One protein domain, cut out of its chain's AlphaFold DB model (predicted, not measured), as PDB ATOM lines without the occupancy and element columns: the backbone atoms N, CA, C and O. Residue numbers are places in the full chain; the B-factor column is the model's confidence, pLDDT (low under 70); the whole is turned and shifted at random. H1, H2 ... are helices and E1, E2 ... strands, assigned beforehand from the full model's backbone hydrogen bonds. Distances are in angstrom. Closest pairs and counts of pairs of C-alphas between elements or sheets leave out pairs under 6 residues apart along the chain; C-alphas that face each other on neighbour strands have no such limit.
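Overview. This is residues 4 to 77 and 95 to 221 of the 271 residues of an uncharacterized protein of Paramecium tetraurelia (UniProt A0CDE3). What is the main picture? A four-stranded sheet, E3 E2 E1 E4, has the long helix H2 packed on one face, over E1, with its residues 48 to 56; H5, also of 21 residues, makes a corner with H2, its residues 158 to 161 meeting residues 41 to 44 of H2, while H4 packs on residues 43 to 51 of H2 and 155 to 159 of H5, and H1 on residues 38 to 42 of H2 and 164 to 169 of H5. A small second sheet, E5 E6 E7, reaches from the last part of H5 to the E3 edge, where H6 and H7 follow; residues 127 to 134 stick out. What is it made of? The 201 printed residues hold seven named helices and seven named strands, in the order H1 H2 E1 E2 E3 H3 E4 H4 H5 E5 E6 E7 H6 H7, class mixed; the first sheet is mixed, the second antiparallel. It is compact, with a radius of gyration of the C-alphas of 18.2 A, and spans 55 by 42 by 31 A.

Arrangement. How is the larger sheet built? Its order is E3, residues 99 to 106, E2, residues 68 to 75, E1, residues 61 to 64, and E4, residues 139 to 141. E3 and E2 are antiparallel, with N 71 and O 103 2.9 A apart; the hairpin E1 and E2 has N 62 and O 70 at 2.9 A; E1 and E4 are parallel, with N 63 and O 140 at 2.8 A. E3, H3, residues 108 to 113, and E4 form a split strand-helix-strand unit, two strands running the same way with E2 and E1 between them, its crossover right-handed. What is on it? H2, residues 37 to 57, on one face, makes two layers with it: over E1, at a height over the sheet of 11.6 A, along the strands. H3, H6, residues 201 to 207, and, only just, with 5 pairs of C-alphas within 10 A, H7, residues 210 to 218, only graze it. How do the helices meet? The hub H5, residues 155 to 175, touches H1, residues 4 to 12 (closest C-alphas Ile 10 and Ala 168, 6.8 A), H4, residues 144 to 151, H3, and only just H2, with 3 pairs of C-alphas within 8 A. H1 and H2 form a helical hairpin, opposite ways at a steep tilt of 41 degrees, with the C-alphas of Val 7 and Phe 41 closest at 6.8 A. Every O i to N i+4 pair is within hydrogen-bond range in H1, H2, H4, H5, H6 and H7; H3 has 1 of 2. What of the smaller sheet? E5, residues 179 to 182, E6, residues 186 to 191, and E7, residues 194 to 199, form a meander, each strand the antiparallel neighbour of the one before, with N 181 and O 188 at 2.8 A and N 189 and O 196 at 2.8 A. H5 and H1 only graze it; the closest C-alphas of E3 and E7, those of Pro 102 and Phe 199, are 7.2 A apart.

Along the chain. Where do the long elements run? H2 is 30.6 A long from C-alpha 37 at (23.665, 0.374, -84.114), H5 30.0 A, E3 21.7 A and E2 20.7 A. Where are the ends? H1 begins at C-alpha 4, (15.597, 5.880, -91.554), and H7 ends at C-alpha 218, (28.915, -6.822, -126.587).

Size, cuts and confidence. How large is it, and is it cut? The two C-alphas farthest apart, those of Ile 15 and Lys 95, are 56.8 A apart. Residues 78 to 94 are not printed, and C-alphas 77 and 95 are 10.9 A apart across the cut. Which links are long, and where is confidence low? The links H1 to H2 and H3 to E4 are long. The model's pLDDT is under 70 at residues 76 to 77, 95 to 98, 120 to 138 and 213 to 221.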
ATOM      1  N   SER A   4      15.233   5.571 -92.950       93.56
ATOM      2  CA  SER A   4      15.597   5.880 -91.554       93.56
ATOM      3  C   SER A   4      14.505   5.453 -90.562       93.56
ATOM      4  O   SER A   4      14.801   4.834 -89.547       93.56
ATOM      5  N   GLY A   5      13.233   5.678 -90.909       94.69
ATOM      6  CA  GLY A   5      12.107   5.238 -90.085       94.69
ATOM      7  C   GLY A   5      11.997   3.715 -89.992       94.69
ATOM      8  O   GLY A   5      11.660   3.200 -88.935       94.69
ATOM      9  N   ILE A   6      12.311   2.983 -91.067       94.75
ATOM     10  CA  ILE A   6      12.349   1.507 -91.063       94.75
ATOM     11  C   ILE A   6      13.450   1.005 -90.133       94.75
ATOM     12  O   ILE A   6      13.208   0.095 -89.347       94.75
ATOM     13  N   VAL A   7      14.631   1.624 -90.178       95.25
ATOM     14  CA  VAL A   7      15.728   1.305 -89.254       95.25
ATOM     15  C   VAL A   7      15.307   1.565 -87.808       95.25
ATOM     16  O   VAL A   7      15.482   0.693 -86.961       95.25
ATOM     17  N   ASP A   8      14.683   2.712 -87.533       95.19
ATOM     18  CA  ASP A   8      14.179   3.029 -86.193       95.19
ATOM     19  C   ASP A   8      13.136   2.003 -85.723       95.19
ATOM     20  O   ASP A   8      13.189   1.539 -84.589       95.19
ATOM     21  N   TRP A   9      12.236   1.564 -86.605       95.12
ATOM     22  CA  TRP A   9      11.254   0.524 -86.291       95.12
ATOM     23  C   TRP A   9      11.881  -0.826 -85.950       95.12
ATOM     24  O   TRP A   9      11.436  -1.473 -85.001       95.12
ATOM     25  N   ILE A  10      12.908  -1.244 -86.694       95.25
ATOM     26  CA  ILE A  10      13.647  -2.483 -86.418       95.25
ATOM     27  C   ILE A  10      14.283  -2.406 -85.029       95.25
ATOM     28  O   ILE A  10      14.094  -3.309 -84.216       95.25
ATOM     29  N   LEU A  11      14.984  -1.306 -84.737       93.88
ATOM     30  CA  LEU A  11      15.696  -1.118 -83.470       93.88
ATOM     31  C   LEU A  11      14.751  -0.995 -82.264       93.88
ATOM     32  O   LEU A  11      15.129  -1.374 -81.158       93.88
ATOM     33  N   LEU A  12      13.518  -0.520 -82.466       95.06
ATOM     34  CA  LEU A  12      12.476  -0.495 -81.433       95.06
ATOM     35  C   LEU A  12      11.887  -1.885 -81.126       95.06
ATOM     36  O   LEU A  12      11.324  -2.074 -80.050       95.06
ATOM     37  N   HIS A  13      12.028  -2.862 -82.029       94.38
ATOM     38  CA  HIS A  13      11.424  -4.197 -81.900       94.38
ATOM     39  C   HIS A  13      12.461  -5.339 -81.976       94.38
ATOM     40  O   HIS A  13      12.340  -6.236 -82.819       94.38
ATOM     41  N   PRO A  14      13.447  -5.401 -81.060       91.06
ATOM     42  CA  PRO A  14      14.546  -6.375 -81.123       91.06
ATOM     43  C   PRO A  14      14.098  -7.837 -80.965       91.06
ATOM     44  O   PRO A  14      14.783  -8.747 -81.424       91.06
ATOM     45  N   ILE A  15      12.941  -8.081 -80.334       92.00
ATOM     46  CA  ILE A  15      12.359  -9.429 -80.204       92.00
ATOM     47  C   ILE A  15      11.808  -9.920 -81.551       92.00
ATOM     48  O   ILE A  15      11.924 -11.102 -81.869       92.00
ATOM     49  N   GLN A  16      11.214  -9.025 -82.345       91.50
ATOM     50  CA  GLN A  16      10.660  -9.363 -83.663       91.50
ATOM     51  C   GLN A  16      11.761  -9.514 -84.715       91.50
ATOM     52  O   GLN A  16      11.654 -10.357 -85.606       91.50
ATOM     53  N   TYR A  17      12.836  -8.733 -84.576       93.62
ATOM     54  CA  TYR A  17      13.994  -8.740 -85.463       93.62
ATOM     55  C   TYR A  17      15.262  -9.127 -84.683       93.62
ATOM     56  O   TYR A  17      16.093  -8.273 -84.367       93.62
ATOM     57  N   PRO A  18      15.439 -10.414 -84.332       92.31
ATOM     58  CA  PRO A  18      16.630 -10.855 -83.625       92.31
ATOM     59  C   PRO A  18      17.839 -10.910 -84.567       92.31
ATOM     60  O   PRO A  18      17.747 -11.348 -85.719       92.31
ATOM     61  N   GLY A  19      19.013 -10.521 -84.071       91.31
ATOM     62  CA  GLY A  19      20.260 -10.685 -84.808       91.31
ATOM     63  C   GLY A  19      21.432  -9.898 -84.238       91.31
ATOM     64  O   GLY A  19      21.300  -9.146 -83.275       91.31
ATOM     65  N   ARG A  20      22.601 -10.070 -84.864       89.81
ATOM     66  CA  ARG A  20      23.852  -9.414 -84.441       89.81
ATOM     67  C   ARG A  20      23.824  -7.894 -84.600       89.81
ATOM     68  O   ARG A  20      24.564  -7.205 -83.913       89.81
ATOM     69  N   HIS A  21      22.940  -7.395 -85.459       89.81
ATOM     70  CA  HIS A  21      22.721  -5.974 -85.721       89.81
ATOM     71  C   HIS A  21      22.160  -5.190 -84.523       89.81
ATOM     72  O   HIS A  21      22.234  -3.965 -84.512       89.81
ATOM     73  N   ASN A  22      21.616  -5.876 -83.510       90.12
ATOM     74  CA  ASN A  22      21.112  -5.242 -82.287       90.12
ATOM     75  C   ASN A  22      22.229  -4.831 -81.320       90.12
ATOM     76  O   ASN A  22      21.980  -4.098 -80.364       90.12
ATOM     77  N   HIS A  23      23.458  -5.290 -81.555       88.25
ATOM     78  CA  HIS A  23      24.608  -4.980 -80.722       88.25
ATOM     79  C   HIS A  23      25.616  -4.158 -81.510       88.25
ATOM     80  O   HIS A  23      25.871  -4.417 -82.685       88.25
ATOM     81  N   GLN A  24      26.222  -3.180 -80.842       86.38
ATOM     82  CA  GLN A  24      27.309  -2.415 -81.424       86.38
ATOM     83  C   GLN A  24      28.492  -3.337 -81.718       86.38
ATOM     84  O   GLN A  24      29.041  -3.980 -80.825       86.38
ATOM     85  N   GLN A  25      28.874  -3.389 -82.987       82.25
ATOM     86  CA  GLN A  25      30.053  -4.117 -83.432       82.25
ATOM     87  C   GLN A  25      31.272  -3.234 -83.669       82.25
ATOM     88  O   GLN A  25      31.143  -2.091 -84.114       82.25
ATOM     89  N   GLN A  26      32.443  -3.825 -83.427       81.75
ATOM     90  CA  GLN A  26      33.730  -3.254 -83.797       81.75
ATOM     91  C   GLN A  26      33.927  -3.294 -85.314       81.75
ATOM     92  O   GLN A  26      33.420  -4.175 -86.016       81.75
ATOM     93  N   ARG A  27      34.679  -2.322 -85.820       85.00
ATOM     94  CA  ARG A  27      35.070  -2.239 -87.232       85.00
ATOM     95  C   ARG A  27      36.121  -3.301 -87.551       85.00
ATOM     96  O   ARG A  27      36.972  -3.602 -86.720       85.00
ATOM     97  N   THR A  28      36.125  -3.814 -88.782       82.56
ATOM     98  CA  THR A  28      37.161  -4.769 -89.230       82.56
ATOM     99  C   THR A  28      38.559  -4.138 -89.220       82.56
ATOM    100  O   THR A  28      39.555  -4.827 -89.018       82.56
ATOM    101  N   LEU A  29      38.635  -2.820 -89.424       82.81
ATOM    102  CA  LEU A  29      39.861  -2.036 -89.301       82.81
ATOM    103  C   LEU A  29      39.782  -1.144 -88.061       82.81
ATOM    104  O   LEU A  29      38.890  -0.303 -87.961       82.81
ATOM    105  N   SER A  30      40.765  -1.283 -87.171       78.50
ATOM    106  CA  SER A  30      40.866  -0.557 -85.893       78.50
ATOM    107  C   SER A  30      41.074   0.956 -86.029       78.50
ATOM    108  O   SER A  30      40.975   1.683 -85.048       78.50
ATOM    109  N   ILE A  31      41.360   1.437 -87.241       85.44
ATOM    110  CA  ILE A  31      41.545   2.861 -87.551       85.44
ATOM    111  C   ILE A  31      40.199   3.606 -87.542       85.44
ATOM    112  O   ILE A  31      40.152   4.810 -87.291       85.44
ATOM    113  N   TYR A  32      39.093   2.910 -87.820       83.38
ATOM    114  CA  TYR A  32      37.771   3.524 -87.871       83.38
ATOM    115  C   TYR A  32      37.086   3.510 -86.507       83.38
ATOM    116  O   TYR A  32      37.161   2.533 -85.768       83.38
ATOM    117  N   ARG A  33      36.350   4.587 -86.211       83.75
ATOM    118  CA  ARG A  33      35.525   4.696 -85.005       83.75
ATOM    119  C   ARG A  33      34.415   3.643 -85.006       83.75
ATOM    120  O   ARG A  33      33.793   3.391 -86.041       83.75
ATOM    121  N   ASP A  34      34.117   3.110 -83.827       83.62
ATOM    122  CA  ASP A  34      32.953   2.255 -83.635       83.62
ATOM    123  C   ASP A  34      31.653   3.027 -83.887       83.62
ATOM    124  O   ASP A  34      31.464   4.162 -83.442       83.62
ATOM    125  N   LEU A  35      30.746   2.389 -84.618       85.62
ATOM    126  CA  LEU A  35      29.484   2.976 -85.060       85.62
ATOM    127  C   LEU A  35      28.363   2.628 -84.086       85.62
ATOM    128  O   LEU A  35      28.328   1.506 -83.584       85.62
ATOM    129  N   THR A  36      27.406   3.533 -83.883       91.00
ATOM    130  CA  THR A  36      26.156   3.180 -83.192       91.00
ATOM    131  C   THR A  36      25.369   2.154 -84.014       91.00
ATOM    132  O   THR A  36      25.552   2.060 -85.227       91.00
ATOM    133  N   THR A  37      24.471   1.384 -83.396       92.00
ATOM    134  CA  THR A  37      23.665   0.374 -84.114       92.00
ATOM    135  C   THR A  37      22.883   0.984 -85.281       92.00
ATOM    136  O   THR A  37      22.885   0.433 -86.380       92.00
ATOM    137  N   LYS A  38      22.297   2.172 -85.093       93.31
ATOM    138  CA  LYS A  38      21.615   2.918 -86.161       93.31
ATOM    139  C   LYS A  38      22.564   3.316 -87.292       93.31
ATOM    140  O   LYS A  38      22.236   3.104 -88.459       93.31
ATOM    141  N   ASP A  39      23.744   3.837 -86.964       92.00
ATOM    142  CA  ASP A  39      24.726   4.230 -87.979       92.00
ATOM    143  C   ASP A  39      25.254   3.020 -88.758       92.00
ATOM    144  O   ASP A  39      25.504   3.127 -89.956       92.00
ATOM    145  N   GLN A  40      25.363   1.849 -88.118       92.31
ATOM    146  CA  GLN A  40      25.720   0.595 -88.793       92.31
ATOM    147  C   GLN A  40      24.687   0.223 -89.857       92.31
ATOM    148  O   GLN A  40      25.057  -0.064 -90.996       92.31
ATOM    149  N   PHE A  41      23.395   0.289 -89.521       93.81
ATOM    150  CA  PHE A  41      22.315   0.069 -90.484       93.81
ATOM    151  C   PHE A  41      22.378   1.050 -91.652       93.81
ATOM    152  O   PHE A  41      22.340   0.640 -92.813       93.81
ATOM    153  N   LEU A  42      22.485   2.346 -91.355       93.88
ATOM    154  CA  LEU A  42      22.498   3.383 -92.382       93.88
ATOM    155  C   LEU A  42      23.725   3.271 -93.290       93.88
ATOM    156  O   LEU A  42      23.587   3.428 -94.501       93.88
ATOM    157  N   LEU A  43      24.895   2.940 -92.738       93.94
ATOM    158  CA  LEU A  43      26.107   2.714 -93.519       93.94
ATOM    159  C   LEU A  43      25.924   1.557 -94.505       93.94
ATOM    160  O   LEU A  43      26.184   1.728 -95.692       93.94
ATOM    161  N   VAL A  44      25.417   0.413 -94.038       94.12
ATOM    162  CA  VAL A  44      25.189  -0.761 -94.895       94.12
ATOM    163  C   VAL A  44      24.183  -0.453 -96.002       94.12
ATOM    164  O   VAL A  44      24.394  -0.839 -97.151       94.12
ATOM    165  N   ILE A  45      23.109   0.276 -95.687       93.75
ATOM    166  CA  ILE A  45      22.111   0.669 -96.687       93.75
ATOM    167  C   ILE A  45      22.704   1.665 -97.688       93.75
ATOM    168  O   ILE A  45      22.439   1.543 -98.880       93.75
ATOM    169  N   ASN A  46      23.529   2.617 -97.255       94.06
ATOM    170  CA  ASN A  46      24.196   3.551 -98.165       94.06
ATOM    171  C   ASN A  46      25.180   2.832 -99.095       94.06
ATOM    172  O   ASN A  46      25.135   3.053-100.302       94.06
ATOM    173  N   SER A  47      25.978   1.896 -98.584       93.94
ATOM    174  CA  SER A  47      26.858   1.080 -99.429       93.94
ATOM    175  C   SER A  47      26.086   0.161-100.376       93.94
ATOM    176  O   SER A  47      26.554  -0.115-101.476       93.94
ATOM    177  N   LEU A  48      24.875  -0.278-100.013       93.94
ATOM    178  CA  LEU A  48      23.984  -0.976-100.942       93.94
ATOM    179  C   LEU A  48      23.540  -0.071-102.104       93.94
ATOM    180  O   LEU A  48      23.457  -0.553-103.233       93.94
ATOM    181  N   LYS A  49      23.286   1.223-101.861       93.69
ATOM    182  CA  LYS A  49      22.971   2.192-102.931       93.69
ATOM    183  C   LYS A  49      24.151   2.370-103.883       93.69
ATOM    184  O   LYS A  49      23.965   2.319-105.096       93.69
ATOM    185  N   GLU A  50      25.356   2.522-103.337       93.31
ATOM    186  CA  GLU A  50      26.587   2.639-104.128       93.31
ATOM    187  C   GLU A  50      26.848   1.374-104.952       93.31
ATOM    188  O   GLU A  50      27.140   1.461-106.144       93.31
ATOM    189  N   LEU A  51      26.666   0.191-104.353       92.88
ATOM    190  CA  LEU A  51      26.779  -1.085-105.057       92.88
ATOM    191  C   LEU A  51      25.769  -1.182-106.206       92.88
ATOM    192  O   LEU A  51      26.129  -1.597-107.305       92.88
ATOM    193  N   LEU A  52      24.515  -0.786-105.972       92.06
ATOM    194  CA  LEU A  52      23.481  -0.774-107.005       92.06
ATOM    195  C   LEU A  52      23.865   0.162-108.159       92.06
ATOM    196  O   LEU A  52      23.750  -0.232-109.319       92.06
ATOM    197  N   GLN A  53      24.382   1.354-107.857       90.81
ATOM    198  CA  GLN A  53      24.855   2.307-108.861       90.81
ATOM    199  C   GLN A  53      26.036   1.761-109.676       90.81
ATOM    200  O   GLN A  53      26.046   1.901-110.902       90.81
ATOM    201  N   ASP A  54      27.002   1.107-109.031       89.62
ATOM    202  CA  ASP A  54      28.158   0.499-109.699       89.62
ATOM    203  C   ASP A  54      27.742  -0.672-110.606       89.62
ATOM    204  O   ASP A  54      28.157  -0.745-111.766       89.62
ATOM    205  N   CYS A  55      26.855  -1.555-110.129       88.38
ATOM    206  CA  CYS A  55      26.300  -2.643-110.939       88.38
ATOM    207  C   CYS A  55      25.595  -2.101-112.189       88.38
ATOM    208  O   CYS A  55      25.887  -2.545-113.301       88.38
ATOM    209  N   TYR A  56      24.733  -1.098-112.022       85.38
ATOM    210  CA  TYR A  56      23.970  -0.504-113.118       85.38
ATOM    211  C   TYR A  56      24.843   0.226-114.137       85.38
ATOM    212  O   TYR A  56      24.641   0.075-115.341       85.38
ATOM    213  N   SER A  57      25.858   0.957-113.670       84.12
ATOM    214  CA  SER A  57      26.817   1.657-114.537       84.12
ATOM    215  C   SER A  57      27.642   0.689-115.389       84.12
ATOM    216  O   SER A  57      28.108   1.050-116.466       84.12
ATOM    217  N   LYS A  58      27.798  -0.559-114.932       83.12
ATOM    218  CA  LYS A  58      28.460  -1.649-115.665       83.12
ATOM    219  C   LYS A  58      27.507  -2.454-116.553       83.12
ATOM    220  O   LYS A  58      27.962  -3.370-117.233       83.12
ATOM    221  N   GLY A  59      26.209  -2.155-116.537       79.12
ATOM    222  CA  GLY A  59      25.203  -2.933-117.256       79.12
ATOM    223  C   GLY A  59      24.832  -4.265-116.598       79.12
ATOM    224  O   GLY A  59      24.293  -5.152-117.256       79.12
ATOM    225  N   ASN A  60      25.120  -4.432-115.307       84.69
ATOM    226  CA  ASN A  60      24.757  -5.624-114.548       84.69
ATOM    227  C   ASN A  60      23.468  -5.385-113.760       84.69
ATOM    228  O   ASN A  60      23.248  -4.306-113.210       84.69
ATOM    229  N   SER A  61      22.631  -6.416-113.674       87.75
ATOM    230  CA  SER A  61      21.435  -6.390-112.821       87.75
ATOM    231  C   SER A  61      21.828  -6.724-111.375       87.75
ATOM    232  O   SER A  61      22.766  -7.494-111.171       87.75
ATOM    233  N   LEU A  62      21.113  -6.211-110.369       91.06
ATOM    234  CA  LEU A  62      21.340  -6.548-108.953       91.06
ATOM    235  C   LEU A  62      20.096  -7.208-108.349       91.06
ATOM    236  O   LEU A  62      19.017  -6.617-108.330       91.06
ATOM    237  N   HIS A  63      20.253  -8.415-107.810       92.00
ATOM    238  CA  HIS A  63      19.200  -9.132-107.093       92.00
ATOM    239  C   HIS A  63      19.355  -8.995-105.576       92.00
ATOM    240  O   HIS A  63      20.405  -9.326-105.018       92.00
ATOM    241  N   ILE A  64      18.281  -8.580-104.904       93.00
ATOM    242  CA  ILE A  64      18.164  -8.531-103.446       93.00
ATOM    243  C   ILE A  64      17.129  -9.566-103.005       93.00
ATOM    244  O   ILE A  64      15.951  -9.492-103.362       93.00
ATOM    245  N   HIS A  65      17.579 -10.516-102.190       90.25
ATOM    246  CA  HIS A  65      16.769 -11.638-101.730       90.25
ATOM    247  C   HIS A  65      15.514 -11.186-100.960       90.25
ATOM    248  O   HIS A  65      15.598 -10.314-100.094       90.25
ATOM    249  N   ASN A  66      14.360 -11.802-101.257       90.94
ATOM    250  CA  ASN A  66      13.034 -11.498-100.683       90.94
ATOM    251  C   ASN A  66      12.554 -10.050-100.879       90.94
ATOM    252  O   ASN A  66      11.653  -9.590-100.170       90.94
ATOM    253  N   PHE A  67      13.157  -9.328-101.824       93.06
ATOM    254  CA  PHE A  67      12.788  -7.959-102.157       93.06
ATOM    255  C   PHE A  67      12.520  -7.819-103.654       93.06
ATOM    256  O   PHE A  67      11.383  -7.591-104.064       93.06
ATOM    257  N   GLY A  68      13.540  -8.013-104.486       91.50
ATOM    258  CA  GLY A  68      13.390  -7.920-105.930       91.50
ATOM    259  C   GLY A  68      14.710  -7.815-106.672       91.50
ATOM    260  O   GLY A  68      15.793  -7.794-106.086       91.50
ATOM    261  N   THR A  69      14.602  -7.748-107.992       90.56
ATOM    262  CA  THR A  69      15.727  -7.633-108.914       90.56
ATOM    263  C   THR A  69      15.632  -6.321-109.660       90.56
ATOM    264  O   THR A  69      14.658  -6.058-110.360       90.56
ATOM    265  N   PHE A  70      16.674  -5.519-109.548       90.44
ATOM    266  CA  PHE A  70      16.872  -4.355-110.385       90.44
ATOM    267  C   PHE A  70      17.519  -4.831-111.691       90.44
ATOM    268  O   PHE A  70      18.642  -5.338-111.663       90.44
ATOM    269  N   SER A  71      16.798  -4.733-112.811       87.56
ATOM    270  CA  SER A  71      17.250  -5.205-114.123       87.56
ATOM    271  C   SER A  71      16.977  -4.195-115.247       87.56
ATOM    272  O   SER A  71      16.702  -3.014-115.004       87.56
ATOM    273  N   PHE A  72      17.105  -4.667-116.486       81.94
ATOM    274  CA  PHE A  72      16.925  -3.905-117.712       81.94
ATOM    275  C   PHE A  72      15.926  -4.615-118.624       81.94
ATOM    276  O   PHE A  72      15.959  -5.836-118.778       81.94
ATOM    277  N   GLU A  73      15.077  -3.835-119.275       78.31
ATOM    278  CA  GLU A  73      14.180  -4.275-120.330       78.31
ATOM    279  C   GLU A  73      14.601  -3.633-121.655       78.31
ATOM    280  O   GLU A  73      14.863  -2.430-121.729       78.31
ATOM    281  N   PHE A  74      14.635  -4.434-122.719       73.75
ATOM    282  CA  PHE A  74      14.796  -3.918-124.071       73.75
ATOM    283  C   PHE A  74      13.442  -3.540-124.646       73.75
ATOM    284  O   PHE A  74      12.604  -4.398-124.937       73.75
ATOM    285  N   ILE A  75      13.264  -2.252-124.890       71.06
ATOM    286  CA  ILE A  75      12.155  -1.740-125.673       71.06
ATOM    287  C   ILE A  75      12.599  -1.802-127.131       71.06
ATOM    288  O   ILE A  75      13.324  -0.941-127.636       71.06
ATOM    289  N   GLY A  76      12.200  -2.882-127.803       58.47
ATOM    290  CA  GLY A  76      12.299  -2.954-129.255       58.47
ATOM    291  C   GLY A  76      11.427  -1.875-129.906       58.47
ATOM    292  O   GLY A  76      10.506  -1.363-129.263       58.47
ATOM    293  N   PRO A  77      11.665  -1.536-131.185       52.44
ATOM    294  CA  PRO A  77      10.723  -0.707-131.920       52.44
ATOM    295  C   PRO A  77       9.351  -1.375-131.838       52.44
ATOM    296  O   PRO A  77       9.182  -2.522-132.267       52.44
ATOM    297  N   LYS A  95      20.895  -0.960-137.243       47.97
ATOM    298  CA  LYS A  95      20.900  -1.136-135.788       47.97
ATOM    299  C   LYS A  95      19.649  -0.433-135.252       47.97
ATOM    300  O   LYS A  95      19.672   0.767-135.017       47.97
ATOM    301  N   LEU A  96      18.530  -1.147-135.156       46.41
ATOM    302  CA  LEU A  96      17.316  -0.660-134.528       46.41
ATOM    303  C   LEU A  96      17.720  -0.522-133.073       46.41
ATOM    304  O   LEU A  96      17.847  -1.532-132.383       46.41
ATOM    305  N   TYR A  97      18.066   0.703-132.681       50.06
ATOM    306  CA  TYR A  97      18.446   1.048-131.324       50.06
ATOM    307  C   TYR A  97      17.328   0.535-130.417       50.06
ATOM    308  O   TYR A  97      16.211   1.047-130.428       50.06
ATOM    309  N   GLN A  98      17.598  -0.577-129.736       60.25
ATOM    310  CA  GLN A  98      16.720  -1.088-128.702       60.25
ATOM    311  C   GLN A  98      16.924  -0.137-127.536       60.25
ATOM    312  O   GLN A  98      18.014  -0.108-126.964       60.25
ATOM    313  N   ASN A  99      15.918   0.678-127.235       71.69
ATOM    314  CA  ASN A  99      15.996   1.550-126.075       71.69
ATOM    315  C   ASN A  99      16.037   0.657-124.837       71.69
ATOM    316  O   ASN A  99      15.213  -0.248-124.684       71.69
ATOM    317  N   ILE A 100      17.013   0.887-123.968       78.38
ATOM    318  CA  ILE A 100      17.146   0.157-122.714       78.38
ATOM    319  C   ILE A 100      16.376   0.941-121.658       78.38
ATOM    320  O   ILE A 100      16.619   2.131-121.437       78.38
ATOM    321  N   ARG A 101      15.435   0.272-120.993       82.56
ATOM    322  CA  ARG A 101      14.687   0.822-119.864       82.56
ATOM    323  C   ARG A 101      15.081   0.081-118.587       82.56
ATOM    324  O   ARG A 101      15.058  -1.146-118.577       82.56
ATOM    325  N   PRO A 102      15.400   0.782-117.489       86.81
ATOM    326  CA  PRO A 102      15.587   0.130-116.203       86.81
ATOM    327  C   PRO A 102      14.229  -0.343-115.669       86.81
ATOM    328  O   PRO A 102      13.226   0.374-115.746       86.81
ATOM    329  N   CYS A 103      14.191  -1.548-115.115       86.75
ATOM    330  CA  CYS A 103      12.990  -2.120-114.521       86.75
ATOM    331  C   CYS A 103      13.286  -2.707-113.140       86.75
ATOM    332  O   CYS A 103      14.420  -3.076-112.821       86.75
ATOM    333  N   PHE A 104      12.251  -2.775-112.305       90.06
ATOM    334  CA  PHE A 104      12.314  -3.436-111.008       90.06
ATOM    335  C   PHE A 104      11.354  -4.620-111.005       90.06
ATOM    336  O   PHE A 104      10.138  -4.458-111.096       90.06
ATOM    337  N   ILE A 105      11.917  -5.817-110.898       88.50
ATOM    338  CA  ILE A 105      11.183  -7.076-110.859       88.50
ATOM    339  C   ILE A 105      10.968  -7.438-109.395       88.50
ATOM    340  O   ILE A 105      11.919  -7.733-108.671       88.50
ATOM    341  N   VAL A 106       9.717  -7.427-108.959       90.19
ATOM    342  CA  VAL A 106       9.343  -7.753-107.578       90.19
ATOM    343  C   VAL A 106       9.596  -9.238-107.293       90.19
ATOM    344  O   VAL A 106       9.248 -10.097-108.102       90.19
ATOM    345  N   ASP A 107      10.183  -9.553-106.136       90.81
ATOM    346  CA  ASP A 107      10.370 -10.942-105.704       90.81
ATOM    347  C   ASP A 107       9.018 -11.611-105.370       90.81
ATOM    348  O   ASP A 107       8.147 -10.952-104.788       90.81
ATOM    349  N   PRO A 108       8.818 -12.915-105.655       88.88
ATOM    350  CA  PRO A 108       7.567 -13.609-105.345       88.88
ATOM    351  C   PRO A 108       7.139 -13.514-103.873       88.88
ATOM    352  O   PRO A 108       5.944 -13.558-103.575       88.88
ATOM    353  N   TYR A 109       8.086 -13.394-102.938       90.94
ATOM    354  CA  TYR A 109       7.782 -13.223-101.520       90.94
ATOM    355  C   TYR A 109       7.133 -11.864-101.232       90.94
ATOM    356  O   TYR A 109       6.069 -11.812-100.608       90.94
ATOM    357  N   LEU A 110       7.724 -10.779-101.744       91.38
ATOM    358  CA  LEU A 110       7.187  -9.421-101.615       91.38
ATOM    359  C   LEU A 110       5.872  -9.274-102.390       91.38
ATOM    360  O   LEU A 110       4.921  -8.658-101.908       91.38
ATOM    361  N   GLN A 111       5.774  -9.911-103.557       90.81
ATOM    362  CA  GLN A 111       4.580  -9.886-104.398       90.81
ATOM    363  C   GLN A 111       3.330 -10.387-103.660       90.81
ATOM    364  O   GLN A 111       2.262  -9.795-103.801       90.81
ATOM    365  N   LYS A 112       3.453 -11.421-102.816       91.25
ATOM    366  CA  LYS A 112       2.331 -11.930-102.001       91.25
ATOM    367  C   LYS A 112       1.749 -10.880-101.052       91.25
ATOM    368  O   LYS A 112       0.566 -10.949-100.730       91.25
ATOM    369  N   GLN A 113       2.556  -9.920-100.602       91.44
ATOM    370  CA  GLN A 113       2.103  -8.841 -99.718       91.44
ATOM    371  C   GLN A 113       1.428  -7.696-100.493       91.44
ATOM    372  O   GLN A 113       0.641  -6.931 -99.928       91.44
ATOM    373  N   LEU A 114       1.693  -7.592-101.797       91.06
ATOM    374  CA  LEU A 114       1.241  -6.516-102.675       91.06
ATOM    375  C   LEU A 114      -0.037  -6.897-103.431       91.06
ATOM    376  O   LEU A 114      -0.048  -7.046-104.650       91.06
ATOM    377  N   SER A 115      -1.153  -7.019-102.711       88.25
ATOM    378  CA  SER A 115      -2.429  -7.475-103.289       88.25
ATOM    379  C   SER A 115      -2.988  -6.586-104.409       88.25
ATOM    380  O   SER A 115      -3.859  -7.029-105.152       88.25
ATOM    381  N   ARG A 116      -2.556  -5.321-104.505       87.88
ATOM    382  CA  ARG A 116      -3.028  -4.358-105.518       87.88
ATOM    383  C   ARG A 116      -2.014  -4.108-106.633       87.88
ATOM    384  O   ARG A 116      -2.306  -3.333-107.541       87.88
ATOM    385  N   TYR A 117      -0.836  -4.723-106.560       86.56
ATOM    386  CA  TYR A 117       0.186  -4.563-107.580       86.56
ATOM    387  C   TYR A 117      -0.206  -5.350-108.831       86.56
ATOM    388  O   TYR A 117      -0.220  -6.580-108.850       86.56
ATOM    389  N   SER A 118      -0.554  -4.615-109.883       74.38
ATOM    390  CA  SER A 118      -0.728  -5.179-111.215       74.38
ATOM    391  C   SER A 118       0.668  -5.434-111.780       74.38
ATOM    392  O   SER A 118       1.459  -4.498-111.843       74.38
ATOM    393  N   GLN A 119       0.975  -6.675-112.170       70.25
ATOM    394  CA  GLN A 119       2.273  -7.109-112.719       70.25
ATOM    395  C   GLN A 119       2.579  -6.495-114.105       70.25
ATOM    396  O   GLN A 119       3.045  -7.174-115.010       70.25
ATOM    397  N   LYS A 120       2.274  -5.212-114.324       59.41
ATOM    398  CA  LYS A 120       2.377  -4.547-115.628       59.41
ATOM    399  C   LYS A 120       3.805  -4.482-116.173       59.41
ATOM    400  O   LYS A 120       3.947  -4.331-117.378       59.41
ATOM    401  N   ASP A 121       4.820  -4.618-115.323       57.78
ATOM    402  CA  ASP A 121       6.236  -4.570-115.705       57.78
ATOM    403  C   ASP A 121       6.870  -5.976-115.802       57.78
ATOM    404  O   ASP A 121       7.995  -6.208-115.355       57.78
ATOM    405  N   GLU A 122       6.150  -6.953-116.361       58.34
ATOM    406  CA  GLU A 122       6.769  -8.217-116.763       58.34
ATOM    407  C   GLU A 122       7.746  -7.956-117.914       58.34
ATOM    408  O   GLU A 122       7.346  -7.450-118.963       58.34
ATOM    409  N   ILE A 123       9.020  -8.341-117.740       58.06
ATOM    410  CA  ILE A 123       9.961  -8.425-118.862       58.06
ATOM    411  C   ILE A 123       9.281  -9.272-119.929       58.06
ATOM    412  O   ILE A 123       9.024 -10.463-119.719       58.06
ATOM    413  N   ASN A 124       8.995  -8.659-121.077       51.22
ATOM    414  CA  ASN A 124       8.491  -9.390-122.222       51.22
ATOM    415  C   ASN A 124       9.485 -10.514-122.522       51.22
ATOM    416  O   ASN A 124      10.608 -10.253-122.955       51.22
ATOM    417  N   LYS A 125       9.089 -11.769-122.257       49.72
ATOM    418  CA  LYS A 125       9.905 -12.948-122.564       49.72
ATOM    419  C   LYS A 125      10.282 -12.848-124.033       49.72
ATOM    420  O   LYS A 125       9.428 -13.043-124.901       49.72
ATOM    421  N   SER A 126      11.536 -12.503-124.320       44.28
ATOM    422  CA  SER A 126      11.959 -12.381-125.706       44.28
ATOM    423  C   SER A 126      11.768 -13.761-126.339       44.28
ATOM    424  O   SER A 126      12.297 -14.767-125.861       44.28
ATOM    425  N   ARG A 127      10.937 -13.836-127.385       41.91
ATOM    426  CA  ARG A 127      10.550 -15.093-128.051       41.91
ATOM    427  C   ARG A 127      11.725 -15.807-128.751       41.91
ATOM    428  O   ARG A 127      11.491 -16.774-129.464       41.91
ATOM    429  N   GLY A 128      12.969 -15.355-128.569       41.06
ATOM    430  CA  GLY A 128      14.135 -15.859-129.299       41.06
ATOM    431  C   GLY A 128      15.453 -15.927-128.524       41.06
ATOM    432  O   GLY A 128      16.443 -16.368-129.102       41.06
ATOM    433  N   VAL A 129      15.513 -15.534-127.247       43.19
ATOM    434  CA  VAL A 129      16.719 -15.728-126.419       43.19
ATOM    435  C   VAL A 129      16.499 -16.966-125.557       43.19
ATOM    436  O   VAL A 129      15.678 -16.973-124.644       43.19
ATOM    437  N   GLY A 130      17.181 -18.053-125.922       39.38
ATOM    438  CA  GLY A 130      17.046 -19.357-125.280       39.38
ATOM    439  C   GLY A 130      17.260 -19.306-123.767       39.38
ATOM    440  O   GLY A 130      18.150 -18.614-123.280       39.38
ATOM    441  N   SER A 131      16.473 -20.123-123.065       38.59
ATOM    442  CA  SER A 131      16.416 -20.304-121.611       38.59
ATOM    443  C   SER A 131      15.846 -19.126-120.809       38.59
ATOM    444  O   SER A 131      16.333 -18.001-120.834       38.59
ATOM    445  N   ILE A 132      14.847 -19.456-119.989       39.78
ATOM    446  CA  ILE A 132      14.214 -18.619-118.955       39.78
ATOM    447  C   ILE A 132      15.254 -18.082-117.945       39.78
ATOM    448  O   ILE A 132      15.025 -17.067-117.298       39.78
ATOM    449  N   TYR A 133      16.421 -18.730-117.855       37.94
ATOM    450  CA  TYR A 133      17.545 -18.335-117.002       37.94
ATOM    451  C   TYR A 133      18.492 -17.300-117.638       37.94
ATOM    452  O   TYR A 133      19.343 -16.758-116.943       37.94
ATOM    453  N   ASN A 134      18.345 -16.996-118.934       41.03
ATOM    454  CA  ASN A 134      19.162 -16.002-119.647       41.03
ATOM    455  C   ASN A 134      18.439 -14.656-119.841       41.03
ATOM    456  O   ASN A 134      18.907 -13.812-120.603       41.03
ATOM    457  N   GLN A 135      17.285 -14.453-119.197       44.84
ATOM    458  CA  GLN A 135      16.450 -13.258-119.393       44.84
ATOM    459  C   GLN A 135      16.882 -12.044-118.557       44.84
ATOM    460  O   GLN A 135      16.339 -10.962-118.750       44.84
ATOM    461  N   GLY A 136      17.882 -12.189-117.685       47.97
ATOM    462  CA  GLY A 136      18.545 -11.070-117.020       47.97
ATOM    463  C   GLY A 136      19.976 -10.944-117.523       47.97
ATOM    464  O   GLY A 136      20.781 -11.853-117.317       47.97
ATOM    465  N   HIS A 137      20.325  -9.827-118.164       55.91
ATOM    466  CA  HIS A 137      21.732  -9.497-118.404       55.91
ATOM    467  C   HIS A 137      22.496  -9.567-117.073       55.91
ATOM    468  O   HIS A 137      22.086  -8.925-116.102       55.91
ATOM    469  N   ALA A 138      23.547 -10.402-117.036       68.19
ATOM    470  CA  ALA A 138      24.527 -10.564-115.956       68.19
ATOM    471  C   ALA A 138      23.998 -10.181-114.558       68.19
ATOM    472  O   ALA A 138      24.449  -9.213-113.945       68.19
ATOM    473  N   THR A 139      22.986 -10.908-114.072       74.50
ATOM    474  CA  THR A 139      22.405 -10.623-112.755       74.50
ATOM    475  C   THR A 139      23.379 -11.030-111.661       74.50
ATOM    476  O   THR A 139      23.722 -12.201-111.514       74.50
ATOM    477  N   GLN A 140      23.831 -10.046-110.894       85.31
ATOM    478  CA  GLN A 140      24.656 -10.225-109.715       85.31
ATOM    479  C   GLN A 140      23.757 -10.315-108.485       85.31
ATOM    480  O   GLN A 140      22.827  -9.532-108.305       85.31
ATOM    481  N   PHE A 141      24.034 -11.280-107.617       88.00
ATOM    482  CA  PHE A 141      23.377 -11.362-106.319       88.00
ATOM    483  C   PHE A 141      24.024 -10.369-105.358       88.00
ATOM    484  O   PHE A 141      25.250 -10.231-105.340       88.00
ATOM    485  N   CYS A 142      23.213  -9.704-104.536       89.94
ATOM    486  CA  CYS A 142      23.707  -8.868-103.451       89.94
ATOM    487  C   CYS A 142      24.504  -9.736-102.466       89.94
ATOM    488  O   CYS A 142      23.938 -10.465-101.653       89.94
ATOM    489  N   ASN A 143      25.831  -9.700-102.591       90.50
ATOM    490  CA  ASN A 143      26.733 -10.506-101.785       90.50
ATOM    491  C   ASN A 143      27.135  -9.732-100.516       90.50
ATOM    492  O   ASN A 143      27.800  -8.695-100.634       90.50
ATOM    493  N   PRO A 144      26.831 -10.246 -99.306       92.06
ATOM    494  CA  PRO A 144      27.240  -9.619 -98.049       92.06
ATOM    495  C   PRO A 144      28.753  -9.405 -97.928       92.06
ATOM    496  O   PRO A 144      29.184  -8.465 -97.266       92.06
ATOM    497  N   GLN A 145      29.574 -10.232 -98.587       92.12
ATOM    498  CA  GLN A 145      31.030 -10.073 -98.570       92.12
ATOM    499  C   GLN A 145      31.482  -8.786 -99.270       92.12
ATOM    500  O   GLN A 145      32.374  -8.099 -98.778       92.12
ATOM    501  N   THR A 146      30.869  -8.444-100.404       91.38
ATOM    502  CA  THR A 146      31.206  -7.219-101.142       91.38
ATOM    503  C   THR A 146      30.882  -5.991-100.299       91.38
ATOM    504  O   THR A 146      31.712  -5.098-100.154       91.38
ATOM    505  N   LEU A 147      29.710  -5.998 -99.660       92.44
ATOM    506  CA  LEU A 147      29.296  -4.934 -98.749       92.44
ATOM    507  C   LEU A 147      30.178  -4.870 -97.497       92.44
ATOM    508  O   LEU A 147      30.482  -3.776 -97.039       92.44
ATOM    509  N   SER A 148      30.646  -6.010 -96.976       91.12
ATOM    510  CA  SER A 148      31.599  -6.071 -95.853       91.12
ATOM    511  C   SER A 148      32.899  -5.355 -96.172       91.12
ATOM    512  O   SER A 148      33.366  -4.553 -95.364       91.12
ATOM    513  N   ASN A 149      33.425  -5.558 -97.379       90.50
ATOM    514  CA  ASN A 149      34.639  -4.891 -97.833       90.50
ATOM    515  C   ASN A 149      34.432  -3.379 -98.048       90.50
ATOM    516  O   ASN A 149      35.327  -2.605 -97.731       90.50
ATOM    517  N   MET A 150      33.265  -2.954 -98.547       89.38
ATOM    518  CA  MET A 150      32.930  -1.530 -98.724       89.38
ATOM    519  C   MET A 150      32.707  -0.821 -97.385       89.38
ATOM    520  O   MET A 150      33.169   0.296 -97.166       89.38
ATOM    521  N   CYS A 151      32.000  -1.486 -96.473       89.69
ATOM    522  CA  CYS A 151      31.592  -0.908 -95.206       89.69
ATOM    523  C   CYS A 151      32.634  -1.081 -94.111       89.69
ATOM    524  O   CYS A 151      32.490  -0.390 -93.120       89.69
ATOM    525  N   TYR A 152      33.603  -1.995 -94.202       91.00
ATOM    526  CA  TYR A 152      34.464  -2.445 -93.089       91.00
ATOM    527  C   TYR A 152      33.684  -2.912 -91.840       91.00
ATOM    528  O   TYR A 152      34.043  -2.588 -90.703       91.00
ATOM    529  N   VAL A 153      32.593  -3.651 -92.057       90.50
ATOM    530  CA  VAL A 153      31.763  -4.293 -91.016       90.50
ATOM    531  C   VAL A 153      31.797  -5.805 -91.228       90.50
ATOM    532  O   VAL A 153      31.906  -6.253 -92.368       90.50
ATOM    533  N   ASP A 154      31.684  -6.592 -90.155       91.50
ATOM    534  CA  ASP A 154      31.637  -8.056 -90.242       91.50
ATOM    535  C   ASP A 154      30.524  -8.548 -91.186       91.50
ATOM    536  O   ASP A 154      29.388  -8.056 -91.182       91.50
ATOM    537  N   LYS A 155      30.847  -9.573 -91.977       93.38
ATOM    538  CA  LYS A 155      29.951 -10.180 -92.967       93.38
ATOM    539  C   LYS A 155      28.642 -10.645 -92.330       93.38
ATOM    540  O   LYS A 155      27.574 -10.414 -92.893       93.38
ATOM    541  N   LEU A 156      28.716 -11.291 -91.164       93.25
ATOM    542  CA  LEU A 156      27.544 -11.873 -90.495       93.25
ATOM    543  C   LEU A 156      26.554 -10.802 -90.034       93.25
ATOM    544  O   LEU A 156      25.345 -11.031 -89.984       93.25
ATOM    545  N   THR A 157      27.054  -9.613 -89.724       92.94
ATOM    546  CA  THR A 157      26.227  -8.481 -89.300       92.94
ATOM    547  C   THR A 157      25.546  -7.831 -90.475       92.94
ATOM    548  O   THR A 157      24.361  -7.533 -90.388       92.94
ATOM    549  N   ILE A 158      26.240  -7.710 -91.602       94.06
ATOM    550  CA  ILE A 158      25.637  -7.248 -92.853       94.06
ATOM    551  C   ILE A 158      24.548  -8.205 -93.319       94.06
ATOM    552  O   ILE A 158      23.456  -7.763 -93.662       94.06
ATOM    553  N   GLU A 159      24.804  -9.512 -93.293       94.50
ATOM    554  CA  GLU A 159      23.794 -10.514 -93.635       94.50
ATOM    555  C   GLU A 159      22.564 -10.396 -92.724       94.50
ATOM    556  O   GLU A 159      21.427 -10.404 -93.198       94.50
ATOM    557  N   SER A 160      22.794 -10.199 -91.422       94.75
ATOM    558  CA  SER A 160      21.728  -9.966 -90.453       94.75
ATOM    559  C   SER A 160      20.941  -8.683 -90.750       94.75
ATOM    560  O   SER A 160      19.717  -8.746 -90.759       94.75
ATOM    561  N   ILE A 161      21.619  -7.568 -91.051       95.31
ATOM    562  CA  ILE A 161      21.017  -6.271 -91.409       95.31
ATOM    563  C   ILE A 161      20.176  -6.386 -92.678       95.31
ATOM    564  O   ILE A 161      19.030  -5.950 -92.694       95.31
ATOM    565  N   LEU A 162      20.716  -6.973 -93.747       95.06
ATOM    566  CA  LEU A 162      20.009  -7.096 -95.025       95.06
ATOM    567  C   LEU A 162      18.756  -7.956 -94.880       95.06
ATOM    568  O   LEU A 162      17.699  -7.597 -95.396       95.06
ATOM    569  N   LYS A 163      18.861  -9.068 -94.144       94.94
ATOM    570  CA  LYS A 163      17.733  -9.959 -93.881       94.94
ATOM    571  C   LYS A 163      16.649  -9.274 -93.048       94.94
ATOM    572  O   LYS A 163      15.477  -9.381 -93.396       94.94
ATOM    573  N   THR A 164      17.010  -8.577 -91.970       95.69
ATOM    574  CA  THR A 164      16.010  -7.885 -91.142       95.69
ATOM    575  C   THR A 164      15.431  -6.666 -91.832       95.69
ATOM    576  O   THR A 164      14.244  -6.405 -91.677       95.69
ATOM    577  N   PHE A 165      16.205  -5.974 -92.664       95.75
ATOM    578  CA  PHE A 165      15.714  -4.868 -93.475       95.75
ATOM    579  C   PHE A 165      14.644  -5.322 -94.476       95.75
ATOM    580  O   PHE A 165      13.554  -4.748 -94.510       95.75
ATOM    581  N   THR A 166      14.898  -6.384 -95.250       94.81
ATOM    582  CA  THR A 166      13.896  -6.908 -96.197       94.81
ATOM    583  C   THR A 166      12.699  -7.519 -95.477       94.81
ATOM    584  O   THR A 166      11.562  -7.335 -95.912       94.81
ATOM    585  N   GLN A 167      12.913  -8.189 -94.343       95.44
ATOM    586  CA  GLN A 167      11.825  -8.696 -93.509       95.44
ATOM    587  C   GLN A 167      10.941  -7.560 -92.974       95.44
ATOM    588  O   GLN A 167       9.725  -7.620 -93.135       95.44
ATOM    589  N   ALA A 168      11.533  -6.502 -92.422       96.00
ATOM    590  CA  ALA A 168      10.801  -5.360 -91.885       96.00
ATOM    591  C   ALA A 168       9.993  -4.631 -92.962       96.00
ATOM    592  O   ALA A 168       8.857  -4.243 -92.710       96.00
ATOM    593  N   ILE A 169      10.529  -4.487 -94.181       95.38
ATOM    594  CA  ILE A 169       9.765  -3.941 -95.313       95.38
ATOM    595  C   ILE A 169       8.510  -4.783 -95.564       95.38
ATOM    596  O   ILE A 169       7.408  -4.241 -95.646       95.38
ATOM    597  N   ASN A 170       8.662  -6.106 -95.651       94.56
ATOM    598  CA  ASN A 170       7.540  -7.017 -95.872       94.56
ATOM    599  C   ASN A 170       6.507  -6.945 -94.733       94.56
ATOM    600  O   ASN A 170       5.303  -6.898 -94.997       94.56
ATOM    601  N   ASP A 171       6.962  -6.888 -93.481       94.69
ATOM    602  CA  ASP A 171       6.097  -6.794 -92.305       94.69
ATOM    603  C   ASP A 171       5.336  -5.461 -92.244       94.69
ATOM    604  O   ASP A 171       4.124  -5.460 -92.021       94.69
ATOM    605  N   LEU A 172       5.998  -4.339 -92.534       94.44
ATOM    606  CA  LEU A 172       5.367  -3.016 -92.585       94.44
ATOM    607  C   LEU A 172       4.305  -2.929 -93.687       94.44
ATOM    608  O   LEU A 172       3.211  -2.412 -93.453       94.44
ATOM    609  N   ILE A 173       4.582  -3.491 -94.868       94.25
ATOM    610  CA  ILE A 173       3.610  -3.560 -95.972       94.25
ATOM    611  C   ILE A 173       2.416  -4.438 -95.583       94.25
ATOM    612  O   ILE A 173       1.264  -4.086 -95.861       94.25
ATOM    613  N   ARG A 174       2.663  -5.562 -94.899       93.31
ATOM    614  CA  ARG A 174       1.607  -6.450 -94.394       93.31
ATOM    615  C   ARG A 174       0.701  -5.736 -93.390       93.31
ATOM    616  O   ARG A 174      -0.518  -5.886 -93.482       93.31
ATOM    617  N   MET A 175       1.282  -4.935 -92.495       92.81
ATOM    618  CA  MET A 175       0.565  -4.087 -91.531       92.81
ATOM    619  C   MET A 175      -0.191  -2.921 -92.187       92.81
ATOM    620  O   MET A 175      -1.039  -2.307 -91.547       92.81
ATOM    621  N   GLY A 176       0.065  -2.638 -93.469       91.06
ATOM    622  CA  GLY A 176      -0.610  -1.583 -94.222       91.06
ATOM    623  C   GLY A 176       0.058  -0.213 -94.119       91.06
ATOM    624  O   GLY A 176      -0.568   0.784 -94.467       91.06
ATOM    625  N   HIS A 177       1.312  -0.145 -93.667       93.81
ATOM    626  CA  HIS A 177       2.079   1.094 -93.700       93.81
ATOM    627  C   HIS A 177       2.572   1.396 -95.116       93.81
ATOM    628  O   HIS A 177       3.047   0.513 -95.833       93.81
ATOM    629  N   ASP A 178       2.518   2.672 -95.491       93.69
ATOM    630  CA  ASP A 178       3.127   3.142 -96.729       93.69
ATOM    631  C   ASP A 178       4.649   3.207 -96.567       93.69
ATOM    632  O   ASP A 178       5.162   3.725 -95.568       93.69
ATOM    633  N   VAL A 179       5.387   2.723 -97.560       94.69
ATOM    634  CA  VAL A 179       6.851   2.615 -97.540       94.69
ATOM    635  C   VAL A 179       7.429   3.368 -98.735       94.69
ATOM    636  O   VAL A 179       6.987   3.183 -99.862       94.69
ATOM    637  N   ASN A 180       8.416   4.226 -98.485       95.00
ATOM    638  CA  ASN A 180       9.156   4.958 -99.510       95.00
ATOM    639  C   ASN A 180      10.649   4.646 -99.354       95.00
ATOM    640  O   ASN A 180      11.265   4.983 -98.337       95.00
ATOM    641  N   LEU A 181      11.212   3.960-100.343       94.56
ATOM    642  CA  LEU A 181      12.606   3.538-100.378       94.56
ATOM    643  C   LEU A 181      13.324   4.316-101.471       94.56
ATOM    644  O   LEU A 181      13.097   4.094-102.657       94.56
ATOM    645  N   ASP A 182      14.212   5.203-101.048       93.69
ATOM    646  CA  ASP A 182      15.064   5.966-101.946       93.69
ATOM    647  C   ASP A 182      16.460   5.332-102.010       93.69
ATOM    648  O   ASP A 182      17.241   5.418-101.055       93.69
ATOM    649  N   PHE A 183      16.768   4.696-103.139       90.12
ATOM    650  CA  PHE A 183      18.077   4.115-103.441       90.12
ATOM    651  C   PHE A 183      18.977   5.058-104.260       90.12
ATOM    652  O   PHE A 183      20.013   4.629-104.761       90.12
ATOM    653  N   GLY A 184      18.611   6.334-104.409       86.12
ATOM    654  CA  GLY A 184      19.338   7.338-105.190       86.12
ATOM    655  C   GLY A 184      19.030   7.251-106.684       86.12
ATOM    656  O   GLY A 184      18.481   8.183-107.257       86.12
ATOM    657  N   LEU A 185      19.330   6.112-107.314       87.88
ATOM    658  CA  LEU A 185      19.026   5.871-108.739       87.88
ATOM    659  C   LEU A 185      17.581   5.432-109.001       87.88
ATOM    660  O   LEU A 185      17.081   5.552-110.119       87.88
ATOM    661  N   SER A 186      16.928   4.881-107.978       90.75
ATOM    662  CA  SER A 186      15.545   4.429-108.043       90.75
ATOM    663  C   SER A 186      14.817   4.745-106.747       90.75
ATOM    664  O   SER A 186      15.364   4.603-105.651       90.75
ATOM    665  N   ILE A 187      13.567   5.164-106.890       93.88
ATOM    666  CA  ILE A 187      12.645   5.424-105.793       93.88
ATOM    667  C   ILE A 187      11.532   4.391-105.897       93.88
ATOM    668  O   ILE A 187      10.812   4.350-106.896       93.88
ATOM    669  N   ILE A 188      11.389   3.560-104.869       93.81
ATOM    670  CA  ILE A 188      10.335   2.551-104.765       93.81
ATOM    671  C   ILE A 188       9.326   3.024-103.723       93.81
ATOM    672  O   ILE A 188       9.623   3.124-102.534       93.81
ATOM    673  N   ASN A 189       8.108   3.283-104.180       94.50
ATOM    674  CA  ASN A 189       6.978   3.701-103.371       94.50
ATOM    675  C   ASN A 189       5.958   2.570-103.286       94.50
ATOM    676  O   ASN A 189       5.356   2.181-104.284       94.50
ATOM    677  N   VAL A 190       5.709   2.086-102.078       93.75
ATOM    678  CA  VAL A 190       4.595   1.190-101.784       93.75
ATOM    679  C   VAL A 190       3.533   1.988-101.048       93.75
ATOM    680  O   VAL A 190       3.751   2.426 -99.920       93.75
ATOM    681  N   LYS A 191       2.382   2.177-101.693       93.25
ATOM    682  CA  LYS A 191       1.218   2.845-101.106       93.25
ATOM    683  C   LYS A 191       0.015   1.933-101.181       93.25
ATOM    684  O   LYS A 191      -0.314   1.449-102.264       93.25
ATOM    685  N   ASN A 192      -0.647   1.697-100.051       91.88
ATOM    686  CA  ASN A 192      -1.857   0.867 -99.996       91.88
ATOM    687  C   ASN A 192      -1.698  -0.488-100.730       91.88
ATOM    688  O   ASN A 192      -2.516  -0.860-101.572       91.88
ATOM    689  N   LYS A 193      -0.595  -1.205-100.463       89.94
ATOM    690  CA  LYS A 193      -0.242  -2.498-101.097       89.94
ATOM    691  C   LYS A 193      -0.128  -2.470-102.629       89.94
ATOM    692  O   LYS A 193      -0.192  -3.521-103.270       89.94
ATOM    693  N   ASN A 194       0.033  -1.290-103.218       91.75
ATOM    694  CA  ASN A 194       0.414  -1.109-104.609       91.75
ATOM    695  C   ASN A 194       1.854  -0.597-104.667       91.75
ATOM    696  O   ASN A 194       2.206   0.326-103.933       91.75
ATOM    697  N   LEU A 195       2.670  -1.195-105.530       91.81
ATOM    698  CA  LEU A 195       4.063  -0.814-105.721       91.81
ATOM    699  C   LEU A 195       4.194   0.030-106.987       91.81
ATOM    700  O   LEU A 195       3.695  -0.327-108.050       91.81
ATOM    701  N   GLN A 196       4.876   1.157-106.853       91.75
ATOM    702  CA  GLN A 196       5.274   2.037-107.940       91.75
ATOM    703  C   GLN A 196       6.769   2.286-107.804       91.75
ATOM    704  O   GLN A 196       7.263   2.506-106.700       91.75
ATOM    705  N   TYR A 197       7.492   2.274-108.914       91.81
ATOM    706  CA  TYR A 197       8.910   2.602-108.922       91.81
ATOM    707  C   TYR A 197       9.202   3.644-109.997       91.81
ATOM    708  O   TYR A 197       8.553   3.683-111.042       91.81
ATOM    709  N   MET A 198      10.181   4.496-109.726       91.25
ATOM    710  CA  MET A 198      10.645   5.533-110.640       91.25
ATOM    711  C   MET A 198      12.169   5.526-110.647       91.25
ATOM    712  O   MET A 198      12.787   5.395-109.593       91.25
ATOM    713  N   PHE A 199      12.768   5.645-111.828       90.75
ATOM    714  CA  PHE A 199      14.216   5.754-112.000       90.75
ATOM    715  C   PHE A 199      14.586   7.190-112.367       90.75
ATOM    716  O   PHE A 199      13.769   7.894-112.962       90.75
ATOM    717  N   ASP A 200      15.802   7.615-112.025       89.88
ATOM    718  CA  ASP A 200      16.302   8.942-112.398       89.88
ATOM    719  C   ASP A 200      16.373   9.093-113.930       89.88
ATOM    720  O   ASP A 200      16.964   8.266-114.632       89.88
ATOM    721  N   GLU A 201      15.793  10.170-114.461       86.88
ATOM    722  CA  GLU A 201      15.768  10.470-115.896       86.88
ATOM    723  C   GLU A 201      17.174  10.639-116.471       86.88
ATOM    724  O   GLU A 201      17.454  10.190-117.585       86.88
ATOM    725  N   LYS A 202      18.094  11.231-115.699       86.38
ATOM    726  CA  LYS A 202      19.496  11.378-116.119       86.38
ATOM    727  C   LYS A 202      20.125  10.020-116.396       86.38
ATOM    728  O   LYS A 202      20.847   9.851-117.377       86.38
ATOM    729  N   PHE A 203      19.811   9.052-115.544       83.56
ATOM    730  CA  PHE A 203      20.302   7.694-115.664       83.56
ATOM    731  C   PHE A 203      19.663   6.962-116.855       83.56
ATOM    732  O   PHE A 203      20.364   6.312-117.629       83.56
ATOM    733  N   VAL A 204      18.353   7.130-117.070       84.69
ATOM    734  CA  VAL A 204      17.658   6.596-118.258       84.69
ATOM    735  C   VAL A 204      18.271   7.133-119.554       84.69
ATOM    736  O   VAL A 204      18.487   6.371-120.499       84.69
ATOM    737  N   ASN A 205      18.615   8.418-119.596       84.69
ATOM    738  CA  ASN A 205      19.258   9.030-120.757       84.69
ATOM    739  C   ASN A 205      20.684   8.505-120.975       84.69
ATOM    740  O   ASN A 205      21.066   8.249-122.115       84.69
ATOM    741  N   PHE A 206      21.449   8.289-119.900       84.25
ATOM    742  CA  PHE A 206      22.788   7.697-119.968       84.25
ATOM    743  C   PHE A 206      22.772   6.287-120.578       84.25
ATOM    744  O   PHE A 206      23.576   5.989-121.457       84.25
ATOM    745  N   MET A 207      21.822   5.433-120.185       78.06
ATOM    746  CA  MET A 207      21.730   4.064-120.717       78.06
ATOM    747  C   MET A 207      21.406   3.997-122.211       78.06
ATOM    748  O   MET A 207      21.761   3.023-122.867       78.06
ATOM    749  N   ASN A 208      20.740   5.017-122.751       80.31
ATOM    750  CA  ASN A 208      20.392   5.083-124.171       80.31
ATOM    751  C   ASN A 208      21.480   5.758-125.023       80.31
ATOM    752  O   ASN A 208      21.285   5.967-126.221       80.31
ATOM    753  N   GLN A 209      22.636   6.088-124.436       82.25
ATOM    754  CA  GLN A 209      23.789   6.541-125.204       82.25
ATOM    755  C   GLN A 209      24.387   5.382-126.018       82.25
ATOM    756  O   GLN A 209      24.528   4.274-125.488       82.25
ATOM    757  N   PRO A 210      24.801   5.629-127.278       70.94
ATOM    758  CA  PRO A 210      25.279   4.588-128.187       70.94
ATOM    759  C   PRO A 210      26.453   3.796-127.599       70.94
ATOM    760  O   PRO A 210      26.478   2.572-127.725       70.94
ATOM    761  N   ASP A 211      27.357   4.473-126.886       75.62
ATOM    762  CA  ASP A 211      28.541   3.877-126.256       75.62
ATOM    763  C   ASP A 211      28.176   2.847-125.181       75.62
ATOM    764  O   ASP A 211      28.762   1.761-125.125       75.62
ATOM    765  N   PHE A 212      27.176   3.159-124.351       73.94
ATOM    766  CA  PHE A 212      26.692   2.239-123.328       73.94
ATOM    767  C   PHE A 212      25.986   1.049-123.973       73.94
ATOM    768  O   PHE A 212      26.349  -0.090-123.692       73.94
ATOM    769  N   THR A 213      25.045   1.284-124.894       69.25
ATOM    770  CA  THR A 213      24.327   0.205-125.599       69.25
ATOM    771  C   THR A 213      25.262  -0.735-126.357       69.25
ATOM    772  O   THR A 213      25.089  -1.952-126.290       69.25
ATOM    773  N   ASP A 214      26.280  -0.215-127.049       65.69
ATOM    774  CA  ASP A 214      27.228  -1.046-127.792       65.69
ATOM    775  C   ASP A 214      28.073  -1.910-126.836       65.69
ATOM    776  O   ASP A 214      28.345  -3.068-127.155       65.69
ATOM    777  N   ASN A 215      28.457  -1.406-125.658       67.38
ATOM    778  CA  ASN A 215      29.174  -2.188-124.643       67.38
ATOM    779  C   ASN A 215      28.262  -3.202-123.931       67.38
ATOM    780  O   ASN A 215      28.650  -4.358-123.747       67.38
ATOM    781  N   PHE A 216      27.031  -2.800-123.619       66.56
ATOM    782  CA  PHE A 216      25.996  -3.623-122.991       66.56
ATOM    783  C   PHE A 216      25.590  -4.819-123.869       66.56
ATOM    784  O   PHE A 216      25.370  -5.923-123.378       66.56
ATOM    785  N   LEU A 217      25.538  -4.639-125.193       61.56
ATOM    786  CA  LEU A 217      25.225  -5.708-126.152       61.56
ATOM    787  C   LEU A 217      26.434  -6.599-126.487       61.56
ATOM    788  O   LEU A 217      26.260  -7.758-126.882       61.56
ATOM    789  N   LYS A 218      27.663  -6.076-126.353       54.28
ATOM    790  CA  LYS A 218      28.915  -6.822-126.587       54.28
ATOM    791  C   LYS A 218      29.286  -7.759-125.442       54.28
ATOM    792  O   LYS A 218      30.115  -8.640-125.666       54.28
ATOM    793  N   SER A 219      28.652  -7.656-124.270       49.12
ATOM    794  CA  SER A 219      28.797  -8.620-123.170       49.12
ATOM    795  C   SER A 219      28.102  -9.958-123.491       49.12
ATOM    796  O   SER A 219      27.242 -10.441-122.756       49.12
ATOM    797  N   LYS A 220      28.437 -10.575-124.626       50.03
ATOM    798  CA  LYS A 220      28.140 -11.983-124.894       50.03
ATOM    799  C   LYS A 220      29.239 -12.821-124.244       50.03
ATOM    800  O   LYS A 220      30.404 -12.421-124.280       50.03
ATOM    801  N   PRO A 221      28.908 -13.981-123.661       46.88
ATOM    802  CA  PRO A 221      29.904 -14.793-122.994       46.88
ATOM    803  C   PRO A 221      30.938 -15.267-124.019       46.88
ATOM    804  O   PRO A 221      30.594 -15.743-125.104       46.88
TER     805      PRO A 221